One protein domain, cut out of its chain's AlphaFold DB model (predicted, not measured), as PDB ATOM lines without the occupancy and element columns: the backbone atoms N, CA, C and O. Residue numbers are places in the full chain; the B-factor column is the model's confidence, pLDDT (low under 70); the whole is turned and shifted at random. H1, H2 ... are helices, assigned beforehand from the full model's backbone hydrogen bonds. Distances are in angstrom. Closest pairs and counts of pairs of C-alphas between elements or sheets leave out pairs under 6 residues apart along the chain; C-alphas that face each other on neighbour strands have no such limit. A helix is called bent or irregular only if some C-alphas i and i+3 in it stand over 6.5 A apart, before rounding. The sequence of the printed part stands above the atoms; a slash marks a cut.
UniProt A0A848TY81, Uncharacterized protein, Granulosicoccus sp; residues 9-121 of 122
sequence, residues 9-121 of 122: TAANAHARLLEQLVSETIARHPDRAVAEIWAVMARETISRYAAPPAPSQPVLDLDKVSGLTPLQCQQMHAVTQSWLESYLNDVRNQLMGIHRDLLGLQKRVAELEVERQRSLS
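This is residues 9 to 121 of the 122 residues of an uncharacterized protein of Granulosicoccus sp (UniProt A0A848TY81). One very long helix, H3, runs nearly the full length of a rod, and a shorter helical hairpin, H1 and H2, is folded over its later part, with H2 packed on residues 103 to 114 of H3. A long link without a named element, residues 49 to 69, leads from the end of H2 back to the far end of the rod, where H3 begins; at the opposite end residues 116 to 121 stick out freely. The printed part has 113 residues with three named helices, H1, H2 and H3 in that order along the chain, and no named strand; the class is all helix. The whole is extended, with a radius of gyration of the C-alphas of 21.4 A, and the C-alphas span 76 by 22 by 17 A along their three main axes.

The longest helix is H3, residues 70 to 120, from Pro 70 to Leu 120; it has 51 residues and measures 73.9 A from first to last C-alpha. C-alpha 70 stands at (-51.793, -9.331, -49.387) and C-alpha 120 at (18.691, -1.294, -28.555), and most of the change between them is in x. H2, residues 32 to 48, from Arg 32 to Arg 48, measures 24.7 A from first to last C-alpha. It begins at C-alpha 32, at (3.130, -2.714, -19.230), and its x falls to -12.659 at C-alpha 48. H1, residues 9 to 27, from Thr 9 to Ala 27, measures 26.7 A from first to last C-alpha. It begins at C-alpha 9, at (-28.705, 2.382, -29.025), where the printed part begins too. Not one of the three helices is bent or irregular.

H3 touches H2 with residues 103 to 114 alone. The two have 14 pairs of C-alphas within 8 A, and the closest C-alphas are those of Val 34 and Ala 110, 5.1 A apart. Their lines stand at a shallow tilt of 30 degrees, and they run opposite ways. H2 and H3 form a helical hairpin, although their centres are 18.2 A apart and the link between them is long. H2 also touches H1, with 10 pairs of C-alphas within 8 A; the closest are those of Ile 26 and Ala 35, 5.5 A apart. H1 and H2 stand at a shallow tilt of 16 degrees and run opposite ways, with 13.2 A from centre to centre. They too form a helical hairpin, joined by a tight link of 4 residues. H1 and H3 are near each other: they have no pair of C-alphas within 8 A, but 8 pairs within 10 A. In H1, H2 and H3 every pair of O i and N i+4 is within hydrogen-bond range.

The two C-alphas farthest apart are those of Thr 69 and Ser 121, 76.8 A apart, while the first and last printed C-alphas, those of Thr 9 and Ser 121, are 47.8 A apart. The printed part runs from residue 9 to residue 121 without a cut. The long link, from H2 to H3, has 21 residues, 49 to 69, and their C-alphas lie 5 to 40 A from the mean of the C-alphas. Residues 116 to 121, of which 116 to 120 belong to H3, stand free. The mean pLDDT of the printed part is 86.2. It is 93 in H2, 90 in H3 and 79 in H1. The model's confidence is low, under 70, at 8 residues: residues 9 to 14, residue 58 and residue 121.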
ATOM      1  N   THR A   9     -29.168   2.956 -30.286       52.91
ATOM      2  CA  THR A   9     -28.705   2.382 -29.025       52.91
ATOM      3  C   THR A   9     -28.043   1.005 -29.145       52.91
ATOM      4  O   THR A   9     -27.144   0.735 -28.356       52.91
ATOM      5  N   ALA A  10     -28.410   0.146 -30.106       56.69
ATOM      6  CA  ALA A  10     -27.871  -1.219 -30.214       56.69
ATOM      7  C   ALA A  10     -26.447  -1.272 -30.799       56.69
ATOM      8  O   ALA A  10     -25.607  -2.034 -30.311       56.69
ATOM      9  N   ALA A  11     -26.151  -0.439 -31.802       60.12
ATOM     10  CA  ALA A  11     -24.798  -0.299 -32.348       60.12
ATOM     11  C   ALA A  11     -23.864   0.378 -31.330       60.12
ATOM     12  O   ALA A  11     -22.768  -0.108 -31.060       60.12
ATOM     13  N   ASN A  12     -24.352   1.430 -30.664       64.38
ATOM     14  CA  ASN A  12     -23.610   2.137 -29.615       64.38
ATOM     15  C   ASN A  12     -23.393   1.287 -28.349       64.38
ATOM     16  O   ASN A  12     -22.448   1.523 -27.596       64.38
ATOM     17  N   ALA A  13     -24.271   0.324 -28.058       67.62
ATOM     18  CA  ALA A  13     -24.065  -0.637 -26.976       67.62
ATOM     19  C   ALA A  13     -22.986  -1.670 -27.334       67.62
ATOM     20  O   ALA A  13     -22.125  -1.952 -26.504       67.62
ATOM     21  N   HIS A  14     -22.981  -2.178 -28.573       69.38
ATOM     22  CA  HIS A  14     -21.948  -3.104 -29.047       69.38
ATOM     23  C   HIS A  14     -20.555  -2.475 -29.049       69.38
ATOM     24  O   HIS A  14     -19.623  -3.093 -28.543       69.38
ATOM     25  N   ALA A  15     -20.424  -1.248 -29.559       75.81
ATOM     26  CA  ALA A  15     -19.146  -0.540 -29.582       75.81
ATOM     27  C   ALA A  15     -18.560  -0.377 -28.169       75.81
ATOM     28  O   ALA A  15     -17.388  -0.673 -27.946       75.81
ATOM     29  N   ARG A  16     -19.398   0.002 -27.192       78.81
ATOM     30  CA  ARG A  16     -18.993   0.132 -25.782       78.81
ATOM     31  C   ARG A  16     -18.581  -1.199 -25.157       78.81
ATOM     32  O   ARG A  16     -17.586  -1.250 -24.442       78.81
ATOM     33  N   LEU A  17     -19.321  -2.274 -25.432       82.06
ATOM     34  CA  LEU A  17     -18.969  -3.606 -24.940       82.06
ATOM     35  C   LEU A  17     -17.636  -4.087 -25.531       82.06
ATOM     36  O   LEU A  17     -16.803  -4.619 -24.803       82.06
ATOM     37  N   LEU A  18     -17.422  -3.880 -26.834       83.06
ATOM     38  CA  LEU A  18     -16.162  -4.208 -27.497       83.06
ATOM     39  C   LEU A  18     -15.001  -3.428 -26.871       83.06
ATOM     40  O   LEU A  18     -13.995  -4.027 -26.502       83.06
ATOM     41  N   GLU A  19     -15.157  -2.117 -26.691       87.25
ATOM     42  CA  GLU A  19     -14.143  -1.265 -26.069       87.25
ATOM     43  C   GLU A  19     -13.790  -1.718 -24.647       87.25
ATOM     44  O   GLU A  19     -12.608  -1.800 -24.302       87.25
ATOM     45  N   GLN A  20     -14.791  -2.086 -23.844       88.12
ATOM     46  CA  GLN A  20     -14.573  -2.610 -22.498       88.12
ATOM     47  C   GLN A  20     -13.797  -3.934 -22.524       88.12
ATOM     48  O   GLN A  20     -12.782  -4.061 -21.841       88.12
ATOM     49  N   LEU A  21     -14.232  -4.906 -23.334       87.06
ATOM     50  CA  LEU A  21     -13.587  -6.221 -23.425       87.06
ATOM     51  C   LEU A  21     -12.137  -6.114 -23.901       87.06
ATOM     52  O   LEU A  21     -11.251  -6.798 -23.380       87.06
ATOM     53  N   VAL A  22     -11.884  -5.242 -24.876       90.50
ATOM     54  CA  VAL A  22     -10.535  -4.979 -25.375       90.50
ATOM     55  C   VAL A  22      -9.682  -4.345 -24.286       90.50
ATOM     56  O   VAL A  22      -8.596  -4.844 -24.006       90.50
ATOM     57  N   SER A  23     -10.191  -3.315 -23.611       91.75
ATOM     58  CA  SER A  23      -9.470  -2.641 -22.525       91.75
ATOM     59  C   SER A  23      -9.109  -3.605 -21.392       91.75
ATOM     60  O   SER A  23      -7.965  -3.623 -20.940       91.75
ATOM     61  N   GLU A  24     -10.044  -4.463 -20.975       91.94
ATOM     62  CA  GLU A  24      -9.797  -5.498 -19.965       91.94
ATOM     63  C   GLU A  24      -8.747  -6.518 -20.416       91.94
ATOM     64  O   GLU A  24      -7.907  -6.941 -19.622       91.94
ATOM     65  N   THR A  25      -8.784  -6.924 -21.685       92.06
ATOM     66  CA  THR A  25      -7.830  -7.893 -22.237       92.06
ATOM     67  C   THR A  25      -6.417  -7.315 -22.262       92.06
ATOM     68  O   THR A  25      -5.469  -7.989 -21.858       92.06
ATOM     69  N   ILE A  26      -6.281  -6.057 -22.681       94.81
ATOM     70  CA  ILE A  26      -4.998  -5.351 -22.733       94.81
ATOM     71  C   ILE A  26      -4.447  -5.123 -21.324       94.81
ATOM     72  O   ILE A  26      -3.271  -5.379 -21.076       94.81
ATOM     73  N   ALA A  27      -5.298  -4.726 -20.373       92.88
ATOM     74  CA  ALA A  27      -4.900  -4.486 -18.985       92.88
ATOM     75  C   ALA A  27      -4.373  -5.742 -18.263       92.88
ATOM     76  O   ALA A  27      -3.637  -5.622 -17.286       92.88
ATOM     77  N   ARG A  28      -4.725  -6.948 -18.734       94.44
ATOM     78  CA  ARG A  28      -4.208  -8.223 -18.203       94.44
ATOM     79  C   ARG A  28      -2.841  -8.613 -18.774       94.44
ATOM     80  O   ARG A  28      -2.299  -9.640 -18.368       94.44
ATOM     81  N   HIS A  29      -2.288  -7.854 -19.721       95.94
ATOM     82  CA  HIS A  29      -0.972  -8.154 -20.271       95.94
ATOM     83  C   HIS A  29       0.118  -7.947 -19.197       95.94
ATOM     84  O   HIS A  29       0.138  -6.898 -18.556       95.94
ATOM     85  N   PRO A  30       1.035  -8.911 -18.987       96.31
ATOM     86  CA  PRO A  30       2.022  -8.829 -17.903       96.31
ATOM     87  C   PRO A  30       3.068  -7.728 -18.122       96.31
ATOM     88  O   PRO A  30       3.620  -7.189 -17.165       96.31
ATOM     89  N   ASP A  31       3.347  -7.395 -19.381       96.81
ATOM     90  CA  ASP A  31       4.278  -6.336 -19.756       96.81
ATOM     91  C   ASP A  31       3.528  -5.027 -20.014       96.81
ATOM     92  O   ASP A  31       2.758  -4.925 -20.975       96.81
ATOM     93  N   ARG A  32       3.773  -4.029 -19.158       95.81
ATOM     94  CA  ARG A  32       3.130  -2.714 -19.230       95.81
ATOM     95  C   ARG A  32       3.487  -1.952 -20.506       95.81
ATOM     96  O   ARG A  32       2.608  -1.305 -21.065       95.81
ATOM     97  N   ALA A  33       4.725  -2.052 -20.989       95.81
ATOM     98  CA  ALA A  33       5.136  -1.355 -22.207       95.81
ATOM     99  C   ALA A  33       4.390  -1.915 -23.429       95.81
ATOM    100  O   ALA A  33       3.904  -1.161 -24.270       95.81
ATOM    101  N   VAL A  34       4.212  -3.241 -23.478       97.56
ATOM    102  CA  VAL A  34       3.408  -3.896 -24.523       97.56
ATOM    103  C   VAL A  34       1.947  -3.459 -24.424       97.56
ATOM    104  O   VAL A  34       1.340  -3.132 -25.440       97.56
ATOM    105  N   ALA A  35       1.383  -3.416 -23.211       96.94
ATOM    106  CA  ALA A  35       0.002  -2.993 -22.992       96.94
ATOM    107  C   ALA A  35      -0.253  -1.555 -23.475       96.94
ATOM    108  O   ALA A  35      -1.281  -1.289 -24.094       96.94
ATOM    109  N   GLU A  36       0.684  -0.637 -23.228       96.50
ATOM    110  CA  GLU A  36       0.576   0.768 -23.633       96.50
ATOM    111  C   GLU A  36       0.575   0.928 -25.162       96.50
ATOM    112  O   GLU A  36      -0.325   1.571 -25.703       96.50
ATOM    113  N   ILE A  37       1.513   0.290 -25.871       96.44
ATOM    114  CA  ILE A  37       1.566   0.333 -27.345       96.44
ATOM    115  C   ILE A  37       0.326  -0.349 -27.943       96.44
ATOM    116  O   ILE A  37      -0.336   0.197 -28.831       96.44
ATOM    117  N   TRP A  38      -0.040  -1.521 -27.422       97.56
ATOM    118  CA  TRP A  38      -1.207  -2.259 -27.892       97.56
ATOM    119  C   TRP A  38      -2.505  -1.458 -27.709       97.56
ATOM    120  O   TRP A  38      -3.326  -1.408 -28.627       97.56
ATOM    121  N   ALA A  39      -2.670  -0.756 -26.583       95.81
ATOM    122  CA  ALA A  39      -3.836   0.088 -26.318       95.81
ATOM    123  C   ALA A  39      -4.026   1.203 -27.357       95.81
ATOM    124  O   ALA A  39      -5.166   1.533 -27.695       95.81
ATOM    125  N   VAL A  40      -2.937   1.780 -27.871       94.81
ATOM    126  CA  VAL A  40      -2.999   2.822 -28.907       94.81
ATOM    127  C   VAL A  40      -3.544   2.242 -30.213       94.81
ATOM    128  O   VAL A  40      -4.534   2.752 -30.743       94.81
ATOM    129  N   MET A  41      -2.967   1.133 -30.690       95.12
ATOM    130  CA  MET A  41      -3.397   0.473 -31.932       95.12
ATOM    131  C   MET A  41      -4.844  -0.037 -31.856       95.12
ATOM    132  O   MET A  41      -5.638   0.127 -32.792       95.12
ATOM    133  N   ALA A  42      -5.207  -0.628 -30.717       94.00
ATOM    134  CA  ALA A  42      -6.541  -1.164 -30.488       94.00
ATOM    135  C   ALA A  42      -7.608  -0.059 -30.503       94.00
ATOM    136  O   ALA A  42      -8.660  -0.219 -31.129       94.00
ATOM    137  N   ARG A  43      -7.326   1.095 -29.885       91.31
ATOM    138  CA  ARG A  43      -8.241   2.248 -29.871       91.31
ATOM    139  C   ARG A  43      -8.497   2.795 -31.271       91.31
ATOM    140  O   ARG A  43      -9.641   3.080 -31.617       91.31
ATOM    141  N   GLU A  44      -7.453   2.901 -32.090       90.62
ATOM    142  CA  GLU A  44      -7.602   3.331 -33.481       90.62
ATOM    143  C   GLU A  44      -8.500   2.365 -34.269       90.62
ATOM    144  O   GLU A  44      -9.412   2.788 -34.981       90.62
ATOM    145  N   THR A  45      -8.307   1.062 -34.082       89.56
ATOM    146  CA  THR A  45      -9.101   0.024 -34.753       89.56
ATOM    147  C   THR A  45     -10.572   0.077 -34.370       89.56
ATOM    148  O   THR A  45     -11.438   0.079 -35.248       89.56
ATOM    149  N   ILE A  46     -10.866   0.166 -33.072       87.56
ATOM    150  CA  ILE A  46     -12.240   0.270 -32.571       87.56
ATOM    151  C   ILE A  46     -12.907   1.535 -33.116       87.56
ATOM    152  O   ILE A  46     -14.056   1.474 -33.541       87.56
ATOM    153  N   SER A  47     -12.185   2.661 -33.179       85.31
ATOM    154  CA  SER A  47     -12.738   3.912 -33.712       85.31
ATOM    155  C   SER A  47     -13.142   3.816 -35.189       85.31
ATOM    156  O   SER A  47     -14.149   4.395 -35.590       85.31
ATOM    157  N   ARG A  48     -12.394   3.050 -35.997       84.75
ATOM    158  CA  ARG A  48     -12.659   2.865 -37.433       84.75
ATOM    159  C   ARG A  48     -13.738   1.816 -37.705       84.75
ATOM    160  O   ARG A  48     -14.482   1.953 -38.671       84.75
ATOM    161  N   TYR A  49     -13.829   0.786 -36.865       83.81
ATOM    162  CA  TYR A  49     -14.679  -0.388 -37.090       83.81
ATOM    163  C   TYR A  49     -15.567  -0.708 -35.878       83.81
ATOM    164  O   TYR A  49     -15.658  -1.856 -35.440       83.81
ATOM    165  N   ALA A  50     -16.225   0.310 -35.322       76.94
ATOM    166  CA  ALA A  50     -16.983   0.204 -34.071       76.94
ATOM    167  C   ALA A  50     -18.203  -0.736 -34.140       76.94
ATOM    168  O   ALA A  50     -18.643  -1.263 -33.118       76.94
ATOM    169  N   ALA A  51     -18.770  -0.932 -35.331       76.69
ATOM    170  CA  ALA A  51     -19.940  -1.770 -35.554       76.69
ATOM    171  C   ALA A  51     -19.982  -2.282 -37.005       76.69
ATOM    172  O   ALA A  51     -19.330  -1.700 -37.879       76.69
ATOM    173  N   PRO A  52     -20.767  -3.340 -37.284       76.06
ATOM    174  CA  PRO A  52     -21.089  -3.736 -38.648       76.06
ATOM    175  C   PRO A  52     -21.671  -2.571 -39.457       76.06
ATOM    176  O   PRO A  52     -22.386  -1.737 -38.888       76.06
ATOM    177  N   PRO A  53     -21.409  -2.512 -40.775       74.94
ATOM    178  CA  PRO A  53     -22.030  -1.510 -41.625       74.94
ATOM    179  C   PRO A  53     -23.554  -1.668 -41.587       74.94
ATOM    180  O   PRO A  53     -24.082  -2.777 -41.689       74.94
ATOM    181  N   ALA A  54     -24.262  -0.548 -41.454       71.25
ATOM    182  CA  ALA A  54     -25.705  -0.537 -41.639       71.25
ATOM    183  C   ALA A  54     -26.032  -0.711 -43.134       71.25
ATOM    184  O   ALA A  54     -25.309  -0.172 -43.981       71.25
ATOM    185  N   PRO A  55     -27.113  -1.427 -43.486       72.00
ATOM    186  CA  PRO A  55     -27.564  -1.482 -44.869       72.00
ATOM    187  C   PRO A  55     -27.918  -0.073 -45.362       72.00
ATOM    188  O   PRO A  55     -28.572   0.699 -44.660       72.00
ATOM    189  N   SER A  56     -27.517   0.257 -46.594       76.56
ATOM    190  CA  SER A  56     -27.855   1.537 -47.238       76.56
ATOM    191  C   SER A  56     -29.361   1.702 -47.467       76.56
ATOM    192  O   SER A  56     -29.855   2.824 -47.555       76.56
ATOM    193  N   GLN A  57     -30.093   0.586 -47.531       70.75
ATOM    194  CA  GLN A  57     -31.550   0.526 -47.561       70.75
ATOM    195  C   GLN A  57     -32.051  -0.305 -46.371       70.75
ATOM    196  O   GLN A  57     -32.040  -1.532 -46.434       70.75
ATOM    197  N   PRO A  58     -32.478   0.337 -45.269       66.25
ATOM    198  CA  PRO A  58     -32.898  -0.371 -44.059       66.25
ATOM    199  C   PRO A  58     -34.341  -0.892 -44.120       66.25
ATOM    200  O   PRO A  58     -34.764  -1.613 -43.220       66.25
ATOM    201  N   VAL A  59     -35.111  -0.514 -45.145       71.62
ATOM    202  CA  VAL A  59     -36.530  -0.864 -45.277       71.62
ATOM    203  C   VAL A  59     -36.758  -1.600 -46.588       71.62
ATOM    204  O   VAL A  59     -36.498  -1.062 -47.664       71.62
ATOM    205  N   LEU A  60     -37.287  -2.818 -46.483       72.06
ATOM    206  CA  LEU A  60     -37.822  -3.557 -47.617       72.06
ATOM    207  C   LEU A  60     -39.232  -3.049 -47.929       72.06
ATOM    208  O   LEU A  60     -40.171  -3.289 -47.171       72.06
ATOM    209  N   ASP A  61     -39.365  -2.353 -49.051       75.94
ATOM    210  CA  ASP A  61     -40.627  -1.790 -49.523       75.94
ATOM    211  C   ASP A  61     -41.262  -2.718 -50.568       75.94
ATOM    212  O   ASP A  61     -40.961  -2.636 -51.762       75.94
ATOM    213  N   LEU A  62     -42.103  -3.646 -50.101       74.12
ATOM    214  CA  LEU A  62     -42.797  -4.600 -50.969       74.12
ATOM    215  C   LEU A  62     -44.015  -3.997 -51.676       74.12
ATOM    216  O   LEU A  62     -44.492  -4.596 -52.636       74.12
ATOM    217  N   ASP A  63     -44.465  -2.802 -51.286       74.12
ATOM    218  CA  ASP A  63     -45.558  -2.101 -51.973       74.12
ATOM    219  C   ASP A  63     -45.137  -1.651 -53.384       74.12
ATOM    220  O   ASP A  63     -45.971  -1.428 -54.263       74.12
ATOM    221  N   LYS A  64     -43.824  -1.591 -53.639       77.25
ATOM    222  CA  LYS A  64     -43.245  -1.394 -54.975       77.25
ATOM    223  C   LYS A  64     -43.299  -2.637 -55.866       77.25
ATOM    224  O   LYS A  64     -43.013  -2.532 -57.059       77.25
ATOM    225  N   VAL A  65     -43.639  -3.807 -55.324       79.12
ATOM    226  CA  VAL A  65     -43.735  -5.059 -56.081       79.12
ATOM    227  C   VAL A  65     -45.184  -5.267 -56.517       79.12
ATOM    228  O   VAL A  65     -46.039  -5.707 -55.752       79.12
ATOM    229  N   SER A  66     -45.477  -4.954 -57.779       81.12
ATOM    230  CA  SER A  66     -46.814  -5.143 -58.350       81.12
ATOM    231  C   SER A  66     -47.167  -6.625 -58.521       81.12
ATOM    232  O   SER A  66     -46.330  -7.414 -58.955       81.12
ATOM    233  N   GLY A  67     -48.434  -6.983 -58.288       84.06
ATOM    234  CA  GLY A  67     -48.978  -8.310 -58.615       84.06
ATOM    235  C   GLY A  67     -48.971  -9.328 -57.473       84.06
ATOM    236  O   GLY A  67     -49.377 -10.469 -57.687       84.06
ATOM    237  N   LEU A  68     -48.557  -8.937 -56.265       85.00
ATOM    238  CA  LEU A  68     -48.665  -9.778 -55.076       85.00
ATOM    239  C   LEU A  68     -50.018  -9.587 -54.384       85.00
ATOM    240  O   LEU A  68     -50.505  -8.471 -54.204       85.00
ATOM    241  N   THR A  69     -50.622 -10.694 -53.957       89.25
ATOM    242  CA  THR A  69     -51.752 -10.654 -53.020       89.25
ATOM    243  C   THR A  69     -51.277 -10.224 -51.625       89.25
ATOM    244  O   THR A  69     -50.111 -10.441 -51.283       89.25
ATOM    245  N   PRO A  70     -52.166  -9.705 -50.754       87.00
ATOM    246  CA  PRO A  70     -51.793  -9.331 -49.387       87.00
ATOM    247  C   PRO A  70     -51.119 -10.462 -48.591       87.00
ATOM    248  O   PRO A  70     -50.174 -10.217 -47.845       87.00
ATOM    249  N   LEU A  71     -51.563 -11.710 -48.785       89.56
ATOM    250  CA  LEU A  71     -50.960 -12.883 -48.147       89.56
ATOM    251  C   LEU A  71     -49.531 -13.139 -48.652       89.56
ATOM    252  O   LEU A  71     -48.635 -13.403 -47.854       89.56
ATOM    253  N   GLN A  72     -49.304 -13.023 -49.963       89.75
ATOM    254  CA  GLN A  72     -47.970 -13.179 -50.550       89.75
ATOM    255  C   GLN A  72     -47.022 -12.061 -50.106       89.75
ATOM    256  O   GLN A  72     -45.860 -12.345 -49.824       89.75
ATOM    257  N   CYS A  73     -47.507 -10.821 -49.968       86.88
ATOM    258  CA  CYS A  73     -46.716  -9.732 -49.391       86.88
ATOM    259  C   CYS A  73     -46.268 -10.066 -47.964       86.88
ATOM    260  O   CYS A  73     -45.095  -9.911 -47.637       86.88
ATOM    261  N   GLN A  74     -47.169 -10.575 -47.117       85.69
ATOM    262  CA  GLN A  74     -46.828 -10.959 -45.742       85.69
ATOM    263  C   GLN A  74     -45.810 -12.104 -45.686       85.69
ATOM    264  O   GLN A  74     -44.859 -12.043 -44.908       85.69
ATOM    265  N   GLN A  75     -45.978 -13.131 -46.524       89.88
ATOM    266  CA  GLN A  75     -45.030 -14.245 -46.612       89.88
ATOM    267  C   GLN A  75     -43.649 -13.773 -47.069       89.88
ATOM    268  O   GLN A  75     -42.640 -14.151 -46.475       89.88
ATOM    269  N   MET A  76     -43.605 -12.912 -48.085       87.56
ATOM    270  CA  MET A  76     -42.362 -12.340 -48.590       87.56
ATOM    271  C   MET A  76     -41.675 -11.485 -47.521       87.56
ATOM    272  O   MET A  76     -40.483 -11.659 -47.284       87.56
ATOM    273  N   HIS A  77     -42.426 -10.645 -46.799       85.25
ATOM    274  CA  HIS A  77     -41.894  -9.894 -45.661       85.25
ATOM    275  C   HIS A  77     -41.244 -10.813 -44.626       85.25
ATOM    276  O   HIS A  77     -40.108 -10.564 -44.228       85.25
ATOM    277  N   ALA A  78     -41.924 -11.888 -44.221       86.25
ATOM    278  CA  ALA A  78     -41.404 -12.816 -43.220       86.25
ATOM    279  C   ALA A  78     -40.112 -13.512 -43.683       86.25
ATOM    280  O   ALA A  78     -39.139 -13.577 -42.930       86.25
ATOM    281  N   VAL A  79     -40.075 -13.996 -44.929       88.38
ATOM    282  CA  VAL A  79     -38.898 -14.679 -45.489       88.38
ATOM    283  C   VAL A  79     -37.720 -13.719 -45.627       88.38
ATOM    284  O   VAL A  79     -36.613 -14.042 -45.196       88.38
ATOM    285  N   THR A  80     -37.933 -12.528 -46.191       86.19
ATOM    286  CA  THR A  80     -36.846 -11.561 -46.376       86.19
ATOM    287  C   THR A  80     -36.342 -11.015 -45.047       86.19
ATOM    288  O   THR A  80     -35.137 -10.831 -44.897       86.19
ATOM    289  N   GLN A  81     -37.225 -10.801 -44.066       83.00
ATOM    290  CA  GLN A  81     -36.811 -10.394 -42.726       83.00
ATOM    291  C   GLN A  81     -35.933 -11.465 -42.071       83.00
ATOM    292  O   GLN A  81     -34.844 -11.148 -41.601       83.00
ATOM    293  N   SER A  82     -36.354 -12.733 -42.102       85.62
ATOM    294  CA  SER A  82     -35.566 -13.836 -41.541       85.62
ATOM    295  C   SER A  82     -34.202 -13.980 -42.225       85.62
ATOM    296  O   SER A  82     -33.181 -14.140 -41.553       85.62
ATOM    297  N   TRP A  83     -34.162 -13.861 -43.554       86.44
ATOM    298  CA  TRP A  83     -32.911 -13.881 -44.310       86.44
ATOM    299  C   TRP A  83     -31.993 -12.704 -43.946       86.44
ATOM    300  O   TRP A  83     -30.801 -12.909 -43.716       86.44
ATOM    301  N   LEU A  84     -32.538 -11.487 -43.842       83.56
ATOM    302  CA  LEU A  84     -31.772 -10.289 -43.490       83.56
ATOM    303  C   LEU A  84     -31.196 -10.385 -42.073       83.56
ATOM    304  O   LEU A  84     -30.029 -10.066 -41.866       83.56
ATOM    305  N   GLU A  85     -31.987 -10.852 -41.107       83.19
ATOM    306  CA  GLU A  85     -31.530 -11.077 -39.732       83.19
ATOM    307  C   GLU A  85     -30.391 -12.106 -39.680       83.19
ATOM    308  O   GLU A  85     -29.380 -11.868 -39.013       83.19
ATOM    309  N   SER A  86     -30.508 -13.206 -40.435       84.38
ATOM    310  CA  SER A  86     -29.441 -14.206 -40.565       84.38
ATOM    311  C   SER A  86     -28.171 -13.597 -41.158       84.38
ATOM    312  O   SER A  86     -27.089 -13.746 -40.593       84.38
ATOM    313  N   TYR A  87     -28.295 -12.858 -42.261       85.00
ATOM    314  CA  TYR A  87     -27.159 -12.224 -42.921       85.00
ATOM    315  C   TYR A  87     -26.461 -11.196 -42.019       85.00
ATOM    316  O   TYR A  87     -25.236 -11.199 -41.897       85.00
ATOM    317  N   LEU A  88     -27.219 -10.338 -41.329       82.69
ATOM    318  CA  LEU A  88     -26.657  -9.359 -40.393       82.69
ATOM    319  C   LEU A  88     -25.938 -10.039 -39.220       82.69
ATOM    320  O   LEU A  88     -24.905  -9.547 -38.758       82.69
ATOM    321  N   ASN A  89     -26.451 -11.179 -38.752       83.06
ATOM    322  CA  ASN A  89     -25.778 -11.989 -37.746       83.06
ATOM    323  C   ASN A  89     -24.442 -12.553 -38.259       83.06
ATOM    324  O   ASN A  89     -23.450 -12.503 -37.531       83.06
ATOM    325  N   ASP A  90     -24.389 -13.024 -39.504       87.00
ATOM    326  CA  ASP A  90     -23.159 -13.532 -40.120       87.00
ATOM    327  C   ASP A  90     -22.113 -12.425 -40.293       87.00
ATOM    328  O   ASP A  90     -20.963 -12.596 -39.882       87.00
ATOM    329  N   VAL A  91     -22.518 -11.251 -40.792       85.88
ATOM    330  CA  VAL A  91     -21.639 -10.072 -40.906       85.88
ATOM    331  C   VAL A  91     -21.096  -9.669 -39.536       85.88
ATOM    332  O   VAL A  91     -19.900  -9.406 -39.389       85.88
ATOM    333  N   ARG A  92     -21.947  -9.658 -38.503       82.94
ATOM    334  CA  ARG A  92     -21.519  -9.391 -37.125       82.94
ATOM    335  C   ARG A  92     -20.474 -10.405 -36.665       82.94
ATOM    336  O   ARG A  92     -19.445 -10.002 -36.126       82.94
ATOM    337  N   ASN A  93     -20.714 -11.698 -36.866       85.25
ATOM    338  CA  ASN A  93     -19.790 -12.753 -36.444       85.25
ATOM    339  C   ASN A  93     -18.442 -12.646 -37.166       85.25
ATOM    340  O   ASN A  93     -17.395 -12.766 -36.528       85.25
ATOM    341  N   GLN A  94     -18.461 -12.361 -38.468       88.69
ATOM    342  CA  GLN A  94     -17.251 -12.152 -39.253       88.69
ATOM    343  C   GLN A  94     -16.467 -10.932 -38.762       88.69
ATOM    344  O   GLN A  94     -15.258 -11.030 -38.562       88.69
ATOM    345  N   LEU A  95     -17.140  -9.806 -38.498       85.88
ATOM    346  CA  LEU A  95     -16.490  -8.609 -37.963       85.88
ATOM    347  C   LEU A  95     -15.848  -8.871 -36.592       85.88
ATOM    348  O   LEU A  95     -14.729  -8.433 -36.345       85.88
ATOM    349  N   MET A  96     -16.520  -9.622 -35.716       84.00
ATOM    350  CA  MET A  96     -15.949 -10.017 -34.424       84.00
ATOM    351  C   MET A  96     -14.733 -10.943 -34.582       84.00
ATOM    352  O   MET A  96     -13.783 -10.838 -33.806       84.00
ATOM    353  N   GLY A  97     -14.742 -11.825 -35.588       88.38
ATOM    354  CA  GLY A  97     -13.578 -12.629 -35.967       88.38
ATOM    355  C   GLY A  97     -12.399 -11.756 -36.400       88.38
ATOM    356  O   GLY A  97     -11.313 -11.876 -35.843       88.38
ATOM    357  N   ILE A  98     -12.645 -10.801 -37.300       89.00
ATOM    358  CA  ILE A  98     -11.630  -9.851 -37.777       89.00
ATOM    359  C   ILE A  98     -11.047  -9.036 -36.616       89.00
ATOM    360  O   ILE A  98      -9.829  -8.902 -36.520       89.00
ATOM    361  N   HIS A  99     -11.887  -8.527 -35.707       88.81
ATOM    362  CA  HIS A  99     -11.422  -7.801 -34.519       88.81
ATOM    363  C   HIS A  99     -10.505  -8.654 -33.646       88.81
ATOM    364  O   HIS A  99      -9.453  -8.179 -33.225       88.81
ATOM    365  N   ARG A 100     -10.869  -9.917 -33.394       89.25
ATOM    366  CA  ARG A 100     -10.036 -10.843 -32.616       89.25
ATOM    367  C   ARG A 100      -8.665 -11.035 -33.260       89.25
ATOM    368  O   ARG A 100      -7.654 -10.917 -32.569       89.25
ATOM    369  N   ASP A 101      -8.639 -11.324 -34.555       93.19
ATOM    370  CA  ASP A 101      -7.401 -11.614 -35.276       93.19
ATOM    371  C   ASP A 101      -6.504 -10.373 -35.337       93.19
ATOM    372  O   ASP A 101      -5.307 -10.446 -35.051       93.19
ATOM    373  N   LEU A 102      -7.093  -9.205 -35.610       93.56
ATOM    374  CA  LEU A 102      -6.380  -7.933 -35.651       93.56
ATOM    375  C   LEU A 102      -5.807  -7.550 -34.281       93.56
ATOM    376  O   LEU A 102      -4.644  -7.162 -34.200       93.56
ATOM    377  N   LEU A 103      -6.570  -7.719 -33.198       93.31
ATOM    378  CA  LEU A 103      -6.076  -7.505 -31.834       93.31
ATOM    379  C   LEU A 103      -4.926  -8.457 -31.487       93.31
ATOM    380  O   LEU A 103      -3.958  -8.038 -30.852       93.31
ATOM    381  N   GLY A 104      -5.007  -9.718 -31.919       94.81
ATOM    382  CA  GLY A 104      -3.928 -10.692 -31.755       94.81
ATOM    383  C   GLY A 104      -2.647 -10.273 -32.483       94.81
ATOM    384  O   GLY A 104      -1.560 -10.325 -31.904       94.81
ATOM    385  N   LEU A 105      -2.774  -9.793 -33.722       97.44
ATOM    386  CA  LEU A 105      -1.649  -9.265 -34.498       97.44
ATOM    387  C   LEU A 105      -1.057  -8.002 -33.862       97.44
ATOM    388  O   LEU A 105       0.160  -7.899 -33.741       97.44
ATOM    389  N   GLN A 106      -1.893  -7.072 -33.401       96.94
ATOM    390  CA  GLN A 106      -1.449  -5.854 -32.714       96.94
ATOM    391  C   GLN A 106      -0.683  -6.163 -31.435       96.94
ATOM    392  O   GLN A 106       0.370  -5.575 -31.199       96.94
ATOM    393  N   LYS A 107      -1.165  -7.121 -30.636       97.62
ATOM    394  CA  LYS A 107      -0.422  -7.613 -29.476       97.62
ATOM    395  C   LYS A 107       0.961  -8.106 -29.900       97.62
ATOM    396  O   LYS A 107       1.955  -7.711 -29.301       97.62
ATOM    397  N   ARG A 108       1.035  -8.941 -30.942       97.94
ATOM    398  CA  ARG A 108       2.311  -9.496 -31.407       97.94
ATOM    399  C   ARG A 108       3.271  -8.415 -31.906       97.94
ATOM    400  O   ARG A 108       4.462  -8.492 -31.629       97.94
ATOM    401  N   VAL A 109       2.763  -7.409 -32.613       98.06
ATOM    402  CA  VAL A 109       3.553  -6.244 -33.033       98.06
ATOM    403  C   VAL A 109       4.081  -5.489 -31.815       98.06
ATOM    404  O   VAL A 109       5.279  -5.239 -31.745       98.06
ATOM    405  N   ALA A 110       3.234  -5.210 -30.821       97.75
ATOM    406  CA  ALA A 110       3.647  -4.520 -29.600       97.75
ATOM    407  C   ALA A 110       4.720  -5.299 -28.815       97.75
ATOM    408  O   ALA A 110       5.688  -4.707 -28.343       97.75
ATOM    409  N   GLU A 111       4.598  -6.628 -28.710       97.75
ATOM    410  CA  GLU A 111       5.634  -7.489 -28.114       97.75
ATOM    411  C   GLU A 111       6.983  -7.338 -28.833       97.75
ATOM    412  O   GLU A 111       8.011  -7.133 -28.185       97.75
ATOM    413  N   LEU A 112       6.973  -7.399 -30.168       98.00
ATOM    414  CA  LEU A 112       8.178  -7.285 -30.994       98.00
ATOM    415  C   LEU A 112       8.803  -5.886 -30.927       98.00
ATOM    416  O   LEU A 112      10.026  -5.752 -30.921       98.00
ATOM    417  N   GLU A 113       7.989  -4.834 -30.864       97.06
ATOM    418  CA  GLU A 113       8.472  -3.460 -30.711       97.06
ATOM    419  C   GLU A 113       9.179  -3.258 -29.370       97.06
ATOM    420  O   GLU A 113      10.269  -2.683 -29.336       97.06
ATOM    421  N   VAL A 114       8.619  -3.787 -28.280       97.12
ATOM    422  CA  VAL A 114       9.244  -3.728 -26.952       97.12
ATOM    423  C   VAL A 114      10.532  -4.552 -26.906       97.12
ATOM    424  O   VAL A 114      11.543  -4.080 -26.383       97.12
ATOM    425  N   GLU A 115      10.543  -5.758 -27.476       96.50
ATOM    426  CA  GLU A 115      11.751  -6.590 -27.585       96.50
ATOM    427  C   GLU A 115      12.863  -5.868 -28.365       96.50
ATOM    428  O   GLU A 115      14.025  -5.821 -27.943       96.50
ATOM    429  N   ARG A 116      12.501  -5.211 -29.471       96.19
ATOM    430  CA  ARG A 116      13.427  -4.393 -30.257       96.19
ATOM    431  C   ARG A 116      13.952  -3.189 -29.469       96.19
ATOM    432  O   ARG A 116      15.141  -2.908 -29.522       96.19
ATOM    433  N   GLN A 117      13.105  -2.474 -28.732       94.88
ATOM    434  CA  GLN A 117      13.538  -1.325 -27.923       94.88
ATOM    435  C   GLN A 117      14.502  -1.739 -26.804       94.88
ATOM    436  O   GLN A 117      15.492  -1.050 -26.555       94.88
ATOM    437  N   ARG A 118      14.247  -2.889 -26.168       93.88
ATOM    438  CA  ARG A 118      15.116  -3.464 -25.132       93.88
ATOM    439  C   ARG A 118      16.465  -3.906 -25.681       93.88
ATOM    440  O   ARG A 118      17.474  -3.664 -25.038       93.88
ATOM    441  N   SER A 119      16.501  -4.505 -26.869       92.81
ATOM    442  CA  SER A 119      17.772  -4.901 -27.498       92.81
ATOM    443  C   SER A 119      18.617  -3.715 -27.987       92.81
ATOM    444  O   SER A 119      19.817  -3.871 -28.188       92.81
ATOM    445  N   LEU A 120      18.014  -2.534 -28.155       90.06
ATOM    446  CA  LEU A 120      18.691  -1.294 -28.555       90.06
ATOM    447  C   LEU A 120      19.064  -0.373 -27.379       90.06
ATOM    448  O   LEU A 120      19.753   0.622 -27.601       90.06
ATOM    449  N   SER A 121      18.614  -0.676 -26.158       68.75
ATOM    450  CA  SER A 121      18.910   0.103 -24.948       68.75
ATOM    451  C   SER A 121      19.958  -0.648 -24.107       68.75
ATOM    452  O   SER A 121      19.579  -1.627 -23.464       68.75
TER     453      SER A 121